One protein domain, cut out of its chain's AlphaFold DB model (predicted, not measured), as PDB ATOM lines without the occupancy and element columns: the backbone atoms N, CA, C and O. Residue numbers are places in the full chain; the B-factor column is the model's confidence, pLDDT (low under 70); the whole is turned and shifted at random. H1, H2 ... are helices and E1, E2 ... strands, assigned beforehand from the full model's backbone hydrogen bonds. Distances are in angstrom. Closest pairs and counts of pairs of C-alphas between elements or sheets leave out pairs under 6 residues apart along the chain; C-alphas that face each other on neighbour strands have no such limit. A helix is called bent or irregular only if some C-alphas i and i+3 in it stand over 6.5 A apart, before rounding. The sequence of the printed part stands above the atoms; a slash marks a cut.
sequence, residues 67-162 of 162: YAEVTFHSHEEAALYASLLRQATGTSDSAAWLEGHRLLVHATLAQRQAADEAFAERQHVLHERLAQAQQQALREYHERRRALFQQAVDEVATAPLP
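What this domain is: This is residues 67 to 162 of the 162 residues of an uncharacterized protein of Deinococcus sp. RL (UniProt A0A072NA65). A small compact head, a three-stranded sheet with helix H1 over one face, bears one long helical arm: H2 packs its first part on H1, bends, and its residues 131 to 158 stick out from the head. The 96 printed residues hold E1, H1, E2, E3 and H2 in that order, mostly helix; the sheet runs E1 - E3 - E2, all antiparallel. E1, H1 and E2 form a split strand-helix-strand unit, its two strands running the same way with E3 between them, and its crossover is right-handed. The whole is extended, with a radius of gyration of the C-alphas of 22.5 A and spans of 77 by 24 by 21 A.

How they stand to each other: Begin at E1, residues 67 to 71, antiparallel to the inner strand E3, residues 102 to 107; N 68 and O 105 are within hydrogen-bond range at 2.9 A. E2, residues 95 to 97, forms a hairpin with E3, with N 96 and O 104 at 2.8 A. H1, residues 75 to 89, is on one face of this sheet, the two making two layers; its height over the sheet is 9.1 A, and it lies over E3. H2, residues 109 to 158, was assigned as one helix by its hydrogen bonds but is bent, with C-alphas 121 and 124 7.2 A apart; its arms H2a, to residue 121, and H2b, from 124, stand at a steep tilt of 51 degrees. H2a touches H1, closest at the C-alphas of Leu 85 and Ala 115, 5.2 A. In H1, H2a and H2b every O i to N i+4 pair is within hydrogen-bond range.

Where its parts are: Find C-alpha 67 at (169.673, 136.048, 126.786), where E1 begins. H1 runs 20.8 A, E3 15.6 A and H2a 18.5 A; H2b runs 51.5 A to C-alpha 158 at (112.702, 138.989, 92.015).

The domain as a whole: The farthest C-alphas, Ala 110 and Pro 162, are 78.2 A apart. The printed part has no cut, its links are tight, and pLDDT is under 70 at residues 160 to 162.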
ATOM      1  N   TYR A  67     170.475 135.539 127.875       96.62
ATOM      2  CA  TYR A  67     169.673 136.048 126.786       96.62
ATOM      3  C   TYR A  67     170.290 135.682 125.438       96.62
ATOM      4  O   TYR A  67     171.502 135.794 125.240       96.62
ATOM      5  N   ALA A  68     169.454 135.260 124.498       95.69
ATOM      6  CA  ALA A  68     169.836 135.068 123.106       95.69
ATOM      7  C   ALA A  68     168.686 135.474 122.186       95.69
ATOM      8  O   ALA A  68     167.520 135.268 122.514       95.69
ATOM      9  N   GLU A  69     169.009 136.037 121.029       96.25
ATOM     10  CA  GLU A  69     168.012 136.296 119.995       96.25
ATOM     11  C   GLU A  69     167.918 135.111 119.038       96.25
ATOM     12  O   GLU A  69     168.931 134.570 118.591       96.25
ATOM     13  N   VAL A  70     166.689 134.731 118.699       96.06
ATOM     14  CA  VAL A  70     166.386 133.700 117.702       96.06
ATOM     15  C   VAL A  70     165.349 134.229 116.717       96.06
ATOM     16  O   VAL A  70     164.445 134.985 117.078       96.06
ATOM     17  N   THR A  71     165.505 133.861 115.449       96.69
ATOM     18  CA  THR A  71     164.666 134.328 114.338       96.69
ATOM     19  C   THR A  71     164.141 133.117 113.578       96.69
ATOM     20  O   THR A  71     164.925 132.237 113.233       96.69
ATOM     21  N   PHE A  72     162.834 133.081 113.324       96.25
ATOM     22  CA  PHE A  72     162.147 131.973 112.646       96.25
ATOM     23  C   PHE A  72     161.675 132.359 111.240       96.25
ATOM     24  O   PHE A  72     161.891 133.484 110.811       96.25
ATOM     25  N   HIS A  73     161.037 131.459 110.488       94.19
ATOM     26  CA  HIS A  73     160.473 131.824 109.181       94.19
ATOM     27  C   HIS A  73     159.065 132.406 109.285       94.19
ATOM     28  O   HIS A  73     158.646 133.178 108.422       94.19
ATOM     29  N   SER A  74     158.332 132.053 110.342       94.06
ATOM     30  CA  SER A  74     156.974 132.536 110.564       94.06
ATOM     31  C   SER A  74     156.681 132.810 112.035       94.06
ATOM     32  O   SER A  74     157.416 132.408 112.941       94.06
ATOM     33  N   HIS A  75     155.580 133.521 112.273       94.81
ATOM     34  CA  HIS A  75     155.099 133.793 113.622       94.81
ATOM     35  C   HIS A  75     154.682 132.500 114.341       94.81
ATOM     36  O   HIS A  75     154.918 132.345 115.534       94.81
ATOM     37  N   GLU A  76     154.110 131.544 113.616       95.62
ATOM     38  CA  GLU A  76     153.673 130.252 114.141       95.62
ATOM     39  C   GLU A  76     154.855 129.386 114.578       95.62
ATOM     40  O   GLU A  76     154.781 128.729 115.615       95.62
ATOM     41  N   GLU A  77     155.962 129.415 113.832       96.44
ATOM     42  CA  GLU A  77     157.205 128.756 114.238       96.44
ATOM     43  C   GLU A  77     157.765 129.368 115.522       96.44
ATOM     44  O   GLU A  77     158.074 128.642 116.466       96.44
ATOM     45  N   ALA A  78     157.816 130.700 115.598       96.81
ATOM     46  CA  ALA A  78     158.228 131.395 116.812       96.81
ATOM     47  C   ALA A  78     157.309 131.044 118.002       96.81
ATOM     48  O   ALA A  78     157.786 130.745 119.096       96.81
ATOM     49  N   ALA A  79     155.991 130.994 117.795       95.69
ATOM     50  CA  ALA A  79     155.030 130.626 118.833       95.69
ATOM     51  C   ALA A  79     155.187 129.167 119.302       95.69
ATOM     52  O   ALA A  79     155.113 128.890 120.508       95.69
ATOM     53  N   LEU A  80     155.440 128.238 118.373       96.56
ATOM     54  CA  LEU A  80     155.769 126.853 118.703       96.56
ATOM     55  C   LEU A  80     157.043 126.809 119.547       96.56
ATOM     56  O   LEU A  80     157.026 126.243 120.639       96.56
ATOM     57  N   TYR A  81     158.116 127.454 119.089       97.69
ATOM     58  CA  TYR A  81     159.393 127.462 119.791       97.69
ATOM     59  C   TYR A  81     159.283 128.041 121.205       97.69
ATOM     60  O   TYR A  81     159.731 127.414 122.161       97.69
ATOM     61  N   ALA A  82     158.613 129.185 121.375       96.50
ATOM     62  CA  ALA A  82     158.373 129.783 122.690       96.50
ATOM     63  C   ALA A  82     157.636 128.822 123.643       96.50
ATOM     64  O   ALA A  82     157.929 128.766 124.840       96.50
ATOM     65  N   SER A  83     156.697 128.031 123.114       96.56
ATOM     66  CA  SER A  83     155.964 127.028 123.893       96.56
ATOM     67  C   SER A  83     156.849 125.848 124.300       96.56
ATOM     68  O   SER A  83     156.748 125.371 125.430       96.56
ATOM     69  N   LEU A  84     157.731 125.389 123.408       97.06
ATOM     70  CA  LEU A  84     158.704 124.328 123.693       97.06
ATOM     71  C   LEU A  84     159.746 124.787 124.712       97.06
ATOM     72  O   LEU A  84     160.050 124.064 125.657       97.06
ATOM     73  N   LEU A  85     160.228 126.020 124.574       97.06
ATOM     74  CA  LEU A  85     161.171 126.600 125.513       97.06
ATOM     75  C   LEU A  85     160.555 126.728 126.909       97.06
ATOM     76  O   LEU A  85     161.178 126.322 127.883       97.06
ATOM     77  N   ARG A  86     159.296 127.171 127.012       96.69
ATOM     78  CA  ARG A  86     158.545 127.180 128.279       96.69
ATOM     79  C   ARG A  86     158.450 125.794 128.919       96.69
ATOM     80  O   ARG A  86     158.516 125.691 130.141       96.69
ATOM     81  N   GLN A  87     158.291 124.737 128.121       95.31
ATOM     82  CA  GLN A  87     158.302 123.359 128.628       95.31
ATOM     83  C   GLN A  87     159.691 122.964 129.144       95.31
ATOM     84  O   GLN A  87     159.783 122.361 130.209       95.31
ATOM     85  N   ALA A  88     160.757 123.338 128.432       94.62
ATOM     86  CA  ALA A  88     162.134 123.037 128.817       94.62
ATOM     87  C   ALA A  88     162.597 123.814 130.064       94.62
ATOM     88  O   ALA A  88     163.342 123.279 130.885       94.62
ATOM     89  N   THR A  89     162.167 125.069 130.228       93.19
ATOM     90  CA  THR A  89     162.547 125.903 131.379       93.19
ATOM     91  C   THR A  89     161.622 125.736 132.581       93.19
ATOM     92  O   THR A  89     162.031 126.027 133.702       93.19
ATOM     93  N   GLY A  90     160.372 125.316 132.364       93.12
ATOM     94  CA  GLY A  90     159.329 125.306 133.392       93.12
ATOM     95  C   GLY A  90     158.822 126.703 133.775       93.12
ATOM     96  O   GLY A  90     158.139 126.844 134.789       93.12
ATOM     97  N   THR A  91     159.146 127.740 132.995       90.25
ATOM     98  CA  THR A  91     158.826 129.146 133.304       90.25
ATOM     99  C   THR A  91     158.160 129.852 132.126       90.25
ATOM    100  O   THR A  91     158.557 129.684 130.970       90.25
ATOM    101  N   SER A  92     157.146 130.678 132.413       87.19
ATOM    102  CA  SER A  92     156.425 131.466 131.400       87.19
ATOM    103  C   SER A  92     157.281 132.544 130.743       87.19
ATOM    104  O   SER A  92     157.027 132.882 129.588       87.19
ATOM    105  N   ASP A  93     158.294 133.029 131.460       89.06
ATOM    106  CA  ASP A  93     159.074 134.224 131.118       89.06
ATOM    107  C   ASP A  93     160.362 133.881 130.347       89.06
ATOM    108  O   ASP A  93     161.304 134.665 130.281       89.06
ATOM    109  N   SER A  94     160.423 132.678 129.775       91.69
ATOM    110  CA  SER A  94     161.574 132.162 129.026       91.69
ATOM    111  C   SER A  94     161.712 132.741 127.618       91.69
ATOM    112  O   SER A  94     162.776 132.616 127.017       91.69
ATOM    113  N   ALA A  95     160.672 133.387 127.086       94.75
ATOM    114  CA  ALA A  95     160.696 134.028 125.776       94.75
ATOM    115  C   ALA A  95     159.899 135.337 125.784       94.75
ATOM    116  O   ALA A  95     158.753 135.377 126.235       94.75
ATOM    117  N   ALA A  96     160.493 136.388 125.225       96.00
ATOM    118  CA  ALA A  96     159.855 137.667 124.957       96.00
ATOM    119  C   ALA A  96     159.814 137.924 123.446       96.00
ATOM    120  O   ALA A  96     160.781 137.662 122.727       96.00
ATOM    121  N   TRP A  97     158.689 138.447 122.962       95.44
ATOM    122  CA  TRP A  97     158.541 138.836 121.564       95.44
ATOM    123  C   TRP A  97     159.269 140.152 121.310       95.44
ATOM    124  O   TRP A  97     159.058 141.123 122.035       95.44
ATOM    125  N   LEU A  98     160.105 140.168 120.274       91.44
ATOM    126  CA  LEU A  98     160.688 141.395 119.744       91.44
ATOM    127  C   LEU A  98     159.773 141.914 118.624       91.44
ATOM    128  O   LEU A  98     158.714 142.470 118.895       91.44
ATOM    129  N   GLU A  99     160.128 141.655 117.365       89.25
ATOM    130  CA  GLU A  99     159.353 142.050 116.186       89.25
ATOM    131  C   GLU A  99     159.110 140.859 115.253       89.25
ATOM    132  O   GLU A  99     160.004 140.041 115.013       89.25
ATOM    133  N   GLY A 100     157.900 140.771 114.693       90.56
ATOM    134  CA  GLY A 100     157.520 139.746 113.720       90.56
ATOM    135  C   GLY A 100     157.646 138.320 114.267       90.56
ATOM    136  O   GLY A 100     156.811 137.865 115.049       90.56
ATOM    137  N   HIS A 101     158.681 137.612 113.818       93.94
ATOM    138  CA  HIS A 101     159.005 136.226 114.179       93.94
ATOM    139  C   HIS A 101     160.358 136.115 114.912       93.94
ATOM    140  O   HIS A 101     161.020 135.078 114.863       93.94
ATOM    141  N   ARG A 102     160.794 137.203 115.562       97.00
ATOM    142  CA  ARG A 102     162.001 137.253 116.398       97.00
ATOM    143  C   ARG A 102     161.639 137.138 117.874       97.00
ATOM    144  O   ARG A 102     160.744 137.839 118.352       97.00
ATOM    145  N   LEU A 103     162.380 136.306 118.599       96.94
ATOM    146  CA  LEU A 103     162.255 136.151 120.045       96.94
ATOM    147  C   LEU A 103     163.572 136.483 120.736       96.94
ATOM    148  O   LEU A 103     164.644 136.095 120.269       96.94
ATOM    149  N   LEU A 104     163.465 137.130 121.891       97.50
ATOM    150  CA  LEU A 104     164.517 137.175 122.891       97.50
ATOM    151  C   LEU A 104     164.245 136.065 123.906       97.50
ATOM    152  O   LEU A 104     163.243 136.101 124.619       97.50
ATOM    153  N   VAL A 105     165.117 135.066 123.957       96.88
ATOM    154  CA  VAL A 105     164.970 133.901 124.831       96.88
ATOM    155  C   VAL A 105     165.893 134.004 126.031       96.88
ATOM    156  O   VAL A 105     167.009 134.491 125.899       96.88
ATOM    157  N   HIS A 106     165.440 133.530 127.188       97.19
ATOM    158  CA  HIS A 106     166.206 133.482 128.430       97.19
ATOM    159  C   HIS A 106     166.214 132.050 128.972       97.19
ATOM    160  O   HIS A 106     165.232 131.580 129.549       97.19
ATOM    161  N   ALA A 107     167.318 131.343 128.740       96.81
ATOM    162  CA  ALA A 107     167.457 129.930 129.083       96.81
ATOM    163  C   ALA A 107     168.932 129.524 129.213       96.81
ATOM    164  O   ALA A 107     169.832 130.231 128.750       96.81
ATOM    165  N   THR A 108     169.195 128.375 129.839       96.38
ATOM    166  CA  THR A 108     170.524 127.746 129.779       96.38
ATOM    167  C   THR A 108     170.771 127.146 128.391       96.38
ATOM    168  O   THR A 108     169.840 126.923 127.613       96.38
ATOM    169  N   LEU A 109     172.035 126.839 128.069       95.06
ATOM    170  CA  LEU A 109     172.375 126.197 126.794       95.06
ATOM    171  C   LEU A 109     171.663 124.844 126.626       95.06
ATOM    172  O   LEU A 109     171.120 124.579 125.561       95.06
ATOM    173  N   ALA A 110     171.622 124.033 127.686       94.62
ATOM    174  CA  ALA A 110     170.980 122.722 127.666       94.62
ATOM    175  C   ALA A 110     169.461 122.820 127.448       94.62
ATOM    176  O   ALA A 110     168.892 122.054 126.678       94.62
ATOM    177  N   GLN A 111     168.802 123.797 128.081       96.19
ATOM    178  CA  GLN A 111     167.370 124.040 127.882       96.19
ATOM    179  C   GLN A 111     167.066 124.494 126.454       96.19
ATOM    180  O   GLN A 111     166.086 124.044 125.865       96.19
ATOM    181  N   ARG A 112     167.915 125.359 125.885       96.56
ATOM    182  CA  ARG A 112     167.769 125.800 124.496       96.56
ATOM    183  C   ARG A 112     167.977 124.645 123.519       96.56
ATOM    184  O   ARG A 112     167.144 124.461 122.648       96.56
ATOM    185  N   GLN A 113     169.001 123.818 123.731       96.56
ATOM    186  CA  GLN A 113     169.245 122.615 122.929       96.56
ATOM    187  C   GLN A 113     168.050 121.653 122.956       96.56
ATOM    188  O   GLN A 113     167.601 121.218 121.903       96.56
ATOM    189  N   ALA A 114     167.469 121.398 124.132       96.50
ATOM    190  CA  ALA A 114     166.268 120.570 124.239       96.50
ATOM    191  C   ALA A 114     165.065 121.170 123.481       96.50
ATOM    192  O   ALA A 114     164.283 120.443 122.868       96.50
ATOM    193  N   ALA A 115     164.908 122.500 123.504       97.00
ATOM    194  CA  ALA A 115     163.871 123.186 122.736       97.00
ATOM    195  C   ALA A 115     164.138 123.134 121.221       97.00
ATOM    196  O   ALA A 115     163.200 122.913 120.458       97.00
ATOM    197  N   ASP A 116     165.395 123.289 120.796       97.19
ATOM    198  CA  ASP A 116     165.830 123.198 119.397       97.19
ATOM    199  C   ASP A 116     165.560 121.794 118.825       97.19
ATOM    200  O   ASP A 116     164.989 121.664 117.740       97.19
ATOM    201  N   GLU A 117     165.894 120.744 119.579       96.94
ATOM    202  CA  GLU A 117     165.622 119.346 119.219       96.94
ATOM    203  C   GLU A 117     164.114 119.090 119.079       96.94
ATOM    204  O   GLU A 117     163.647 118.635 118.032       96.94
ATOM    205  N   ALA A 118     163.324 119.473 120.087       96.50
ATOM    206  CA  ALA A 118     161.872 119.314 120.045       96.50
ATOM    207  C   ALA A 118     161.215 120.141 118.925       96.50
ATOM    208  O   ALA A 118     160.163 119.762 118.402       96.50
ATOM    209  N   PHE A 119     161.805 121.282 118.562       97.44
ATOM    210  CA  PHE A 119     161.326 122.120 117.469       97.44
ATOM    211  C   PHE A 119     161.566 121.444 116.122       97.44
ATOM    212  O   PHE A 119     160.620 121.317 115.342       97.44
ATOM    213  N   ALA A 120     162.777 120.936 115.880       95.69
ATOM    214  CA  ALA A 120     163.114 120.204 114.661       95.69
ATOM    215  C   ALA A 120     162.189 118.993 114.440       95.69
ATOM    216  O   ALA A 120     161.730 118.743 113.325       95.69
ATOM    217  N   GLU A 121     161.834 118.284 115.514       95.31
ATOM    218  CA  GLU A 121     160.896 117.161 115.453       95.31
ATOM    219  C   GLU A 121     159.452 117.580 115.151       95.31
ATOM    220  O   GLU A 121     158.703 116.802 114.568       95.31
ATOM    221  N   ARG A 122     159.018 118.781 115.545       94.12
ATOM    222  CA  ARG A 122     157.599 119.193 115.486       94.12
ATOM    223  C   ARG A 122     157.282 120.181 114.369       94.12
ATOM    224  O   ARG A 122     156.105 120.363 114.050       94.12
ATOM    225  N   GLN A 123     158.293 120.790 113.752       93.56
ATOM    226  CA  GLN A 123     158.119 121.810 112.714       93.56
ATOM    227  C   GLN A 123     157.295 121.294 111.525       93.56
ATOM    228  O   GLN A 123     156.367 121.966 111.079       93.56
ATOM    229  N   HIS A 124     157.568 120.074 111.056       92.69
ATOM    230  CA  HIS A 124     156.827 119.486 109.937       92.69
ATOM    231  C   HIS A 124     155.334 119.306 110.261       92.69
ATOM    232  O   HIS A 124     154.475 119.663 109.456       92.69
ATOM    233  N   VAL A 125     155.014 118.843 111.475       94.81
ATOM    234  CA  VAL A 125     153.630 118.680 111.943       94.81
ATOM    235  C   VAL A 125     152.910 120.027 111.983       94.81
ATOM    236  O   VAL A 125     151.744 120.117 111.600       94.81
ATOM    237  N   LEU A 126     153.592 121.089 112.426       94.44
ATOM    238  CA  LEU A 126     153.037 122.442 112.407       94.44
ATOM    239  C   LEU A 126     152.682 122.868 110.978       94.44
ATOM    240  O   LEU A 126     151.558 123.310 110.741       94.44
ATOM    241  N   HIS A 127     153.600 122.706 110.023       93.75
ATOM    242  CA  HIS A 127     153.359 123.082 108.626       93.75
ATOM    243  C   HIS A 127     152.183 122.318 108.013       93.75
ATOM    244  O   HIS A 127     151.331 122.931 107.368       93.75
ATOM    245  N   GLU A 128     152.072 121.013 108.267       95.00
ATOM    246  CA  GLU A 128     150.927 120.214 107.815       95.00
ATOM    247  C   GLU A 128     149.604 120.731 108.390       95.00
ATOM    248  O   GLU A 128     148.618 120.886 107.663       95.00
ATOM    249  N   ARG A 129     149.574 121.044 109.691       94.25
ATOM    250  CA  ARG A 129     148.382 121.582 110.361       94.25
ATOM    251  C   ARG A 129     147.992 122.954 109.823       94.25
ATOM    252  O   ARG A 129     146.806 123.195 109.609       94.25
ATOM    253  N   LEU A 130     148.963 123.830 109.566       94.31
ATOM    254  CA  LEU A 130     148.713 125.149 108.982       94.31
ATOM    255  C   LEU A 130     148.176 125.038 107.552       94.31
ATOM    256  O   LEU A 130     147.195 125.702 107.219       94.31
ATOM    257  N   ALA A 131     148.744 124.149 106.734       93.94
ATOM    258  CA  ALA A 131     148.253 123.899 105.382       93.94
ATOM    259  C   ALA A 131     146.805 123.375 105.388       93.94
ATOM    260  O   ALA A 131     145.968 123.846 104.615       93.94
ATOM    261  N   GLN A 132     146.480 122.445 106.291       95.88
ATOM    262  CA  GLN A 132     145.115 121.940 106.466       95.88
ATOM    263  C   GLN A 132     144.145 123.048 106.897       95.88
ATOM    264  O   GLN A 132     143.078 123.193 106.299       95.88
ATOM    265  N   ALA A 133     144.529 123.861 107.886       92.94
ATOM    266  CA  ALA A 133     143.718 124.978 108.362       92.94
ATOM    267  C   ALA A 133     143.461 126.010 107.250       92.94
ATOM    268  O   ALA A 133     142.332 126.471 107.077       92.94
ATOM    269  N   GLN A 134     144.476 126.320 106.438       93.81
ATOM    270  CA  GLN A 134     144.341 127.234 105.306       93.81
ATOM    271  C   GLN A 134     143.392 126.683 104.233       93.81
ATOM    272  O   GLN A 134     142.532 127.410 103.733       93.81
ATOM    273  N   GLN A 135     143.507 125.396 103.889       95.88
ATOM    274  CA  GLN A 135     142.599 124.760 102.932       95.88
ATOM    275  C   GLN A 135     141.152 124.766 103.428       95.88
ATOM    276  O   GLN A 135     140.240 125.029 102.644       95.88
ATOM    277  N   GLN A 136     140.939 124.498 104.717       95.75
ATOM    278  CA  GLN A 136     139.611 124.560 105.316       95.75
ATOM    279  C   GLN A 136     139.036 125.982 105.241       95.75
ATOM    280  O   GLN A 136     137.932 126.160 104.731       95.75
ATOM    281  N   ALA A 137     139.804 126.995 105.651       93.25
ATOM    282  CA  ALA A 137     139.370 128.390 105.606       93.25
ATOM    283  C   ALA A 137     139.002 128.847 104.182       93.25
ATOM    284  O   ALA A 137     138.000 129.537 103.982       93.25
ATOM    285  N   LEU A 138     139.769 128.424 103.170       95.62
ATOM    286  CA  LEU A 138     139.468 128.716 101.767       95.62
ATOM    287  C   LEU A 138     138.161 128.062 101.302       95.62
ATOM    288  O   LEU A 138     137.374 128.708 100.610       95.62
ATOM    289  N   ARG A 139     137.900 126.806 101.690       95.56
ATOM    290  CA  ARG A 139     136.636 126.123 101.363       95.56
ATOM    291  C   ARG A 139     135.444 126.856 101.967       95.56
ATOM    292  O   ARG A 139     134.523 127.204 101.233       95.56
ATOM    293  N   GLU A 140     135.512 127.178 103.257       95.25
ATOM    294  CA  GLU A 140     134.453 127.912 103.958       95.25
ATOM    295  C   GLU A 140     134.196 129.287 103.320       95.25
ATOM    296  O   GLU A 140     133.048 129.698 103.135       95.25
ATOM    297  N   TYR A 141     135.259 129.994 102.922       94.94
ATOM    298  CA  TYR A 141     135.139 131.256 102.198       94.94
ATOM    299  C   TYR A 141     134.412 131.086 100.855       94.94
ATOM    300  O   TYR A 141     133.492 131.851 100.550       94.94
ATOM    301  N   HIS A 142     134.790 130.087 100.052       93.94
ATOM    302  CA  HIS A 142     134.158 129.830  98.755       93.94
ATOM    303  C   HIS A 142     132.684 129.436  98.888       93.94
ATOM    304  O   HIS A 142     131.858 129.904  98.100       93.94
ATOM    305  N   GLU A 143     132.341 128.633  99.893       95.38
ATOM    306  CA  GLU A 143     130.959 128.253 100.196       95.38
ATOM    307  C   GLU A 143     130.112 129.473 100.572       95.38
ATOM    308  O   GLU A 143     129.070 129.712  99.956       95.38
ATOM    309  N   ARG A 144     130.595 130.307 101.505       94.31
ATOM    310  CA  ARG A 144     129.910 131.552 101.893       94.31
ATOM    311  C   ARG A 144     129.742 132.496 100.712       94.31
ATOM    312  O   ARG A 144     128.660 133.038 100.503       94.31
ATOM    313  N   ARG A 145     130.790 132.668  99.904       93.38
ATOM    314  CA  ARG A 145     130.747 133.521  98.712       93.38
ATOM    315  C   ARG A 145     129.704 133.032  97.706       93.38
ATOM    316  O   ARG A 145     129.001 133.856  97.132       93.38
ATOM    317  N   ARG A 146     129.590 131.717  97.494       94.88
ATOM    318  CA  ARG A 146     128.584 131.138  96.591       94.88
ATOM    319  C   ARG A 146     127.164 131.371  97.106       94.88
ATOM    320  O   ARG A 146     126.302 131.726  96.310       94.88
ATOM    321  N   ALA A 147     126.936 131.211  98.409       94.56
ATOM    322  CA  ALA A 147     125.635 131.468  99.024       94.56
ATOM    323  C   ALA A 147     125.218 132.943  98.892       94.56
ATOM    324  O   ALA A 147     124.119 133.220  98.422       94.56
ATOM    325  N   LEU A 148     126.115 133.879  99.219       93.69
ATOM    326  CA  LEU A 148     125.865 135.319  99.073       93.69
ATOM    327  C   LEU A 148     125.624 135.717  97.613       93.69
ATOM    328  O   LEU A 148     124.763 136.541  97.327       93.69
ATOM    329  N   PHE A 149     126.368 135.119  96.677       94.00
ATOM    330  CA  PHE A 149     126.154 135.363  95.255       94.00
ATOM    331  C   PHE A 149     124.773 134.882  94.804       94.00
ATOM    332  O   PHE A 149     124.081 135.616  94.107       94.00
ATOM    333  N   GLN A 150     124.354 133.685  95.224       94.31
ATOM    334  CA  GLN A 150     123.026 133.173  94.894       94.31
ATOM    335  C   GLN A 150     121.924 134.068  95.470       94.31
ATOM    336  O   GLN A 150     121.006 134.423  94.743       94.31
ATOM    337  N   GLN A 151     122.061 134.502  96.727       93.25
ATOM    338  CA  GLN A 151     121.126 135.445  97.350       93.25
ATOM    339  C   GLN A 151     121.010 136.744  96.549       93.25
ATOM    340  O   GLN A 151     119.905 137.160  96.226       93.25
ATOM    341  N   ALA A 152     122.137 137.339  96.151       92.69
ATOM    342  CA  ALA A 152     122.130 138.555  95.342       92.69
ATOM    343  C   ALA A 152     121.478 138.342  93.961       92.69
ATOM    344  O   ALA A 152     120.764 139.216  93.474       92.69
ATOM    345  N   VAL A 153     121.702 137.187  93.324       93.44
ATOM    346  CA  VAL A 153     121.036 136.838  92.057       93.44
ATOM    347  C   VAL A 153     119.525 136.725  92.252       93.44
ATOM    348  O   VAL A 153     118.776 137.284  91.453       93.44
ATOM    349  N   ASP A 154     119.080 136.045  93.307       92.88
ATOM    350  CA  ASP A 154     117.660 135.850  93.602       92.88
ATOM    351  C   ASP A 154     116.968 137.188  93.926       92.88
ATOM    352  O   ASP A 154     115.869 137.455  93.435       92.88
ATOM    353  N   GLU A 155     117.629 138.070  94.681       90.50
ATOM    354  CA  GLU A 155     117.158 139.432  94.975       90.50
ATOM    355  C   GLU A 155     116.989 140.271  93.700       90.50
ATOM    356  O   GLU A 155     115.966 140.929  93.520       90.50
ATOM    357  N   VAL A 156     117.957 140.218  92.780       88.88
ATOM    358  CA  VAL A 156     117.873 140.942  91.501       88.88
ATOM    359  C   VAL A 156     116.802 140.342  90.588       88.88
ATOM    360  O   VAL A 156     116.072 141.083  89.935       88.88
ATOM    361  N   ALA A 157     116.680 139.015  90.538       86.19
ATOM    362  CA  ALA A 157     115.713 138.333  89.680       86.19
ATOM    363  C   ALA A 157     114.255 138.523  90.134       86.19
ATOM    364  O   ALA A 157     113.341 138.429  89.317       86.19
ATOM    365  N   THR A 158     114.035 138.775  91.426       85.12
ATOM    366  CA  THR A 158     112.702 138.989  92.015       85.12
ATOM    367  C   THR A 158     112.331 140.463  92.172       85.12
ATOM    368  O   THR A 158     111.189 140.769  92.528       85.12
ATOM    369  N   ALA A 159     113.248 141.385  91.868       79.38
ATOM    370  CA  ALA A 159     112.959 142.809  91.857       79.38
ATOM    371  C   ALA A 159     111.932 143.148  90.752       79.38
ATOM    372  O   ALA A 159     112.067 142.680  89.617       79.38
ATOM    373  N   PRO A 160     110.897 143.958  91.050       58.44
ATOM    374  CA  PRO A 160     109.920 144.367  90.049       58.44
ATOM    375  C   PRO A 160     110.604 145.174  88.940       58.44
ATOM    376  O   PRO A 160     111.389 146.083  89.213       58.44
ATOM    377  N   LEU A 161     110.301 144.823  87.690       62.78
ATOM    378  CA  LEU A 161     110.782 145.557  86.523       62.78
ATOM    379  C   LEU A 161     110.175 146.975  86.514       62.78
ATOM    380  O   LEU A 161     109.012 147.121  86.897       62.78
ATOM    381  N   PRO A 162     110.952 147.998  86.111       62.22
ATOM    382  CA  PRO A 162     110.468 149.372  86.005       62.22
ATOM    383  C   PRO A 162     109.352 149.534  84.966       62.22
ATOM    384  O   PRO A 162     109.355 148.787  83.957       62.22
TER     385      PRO A 162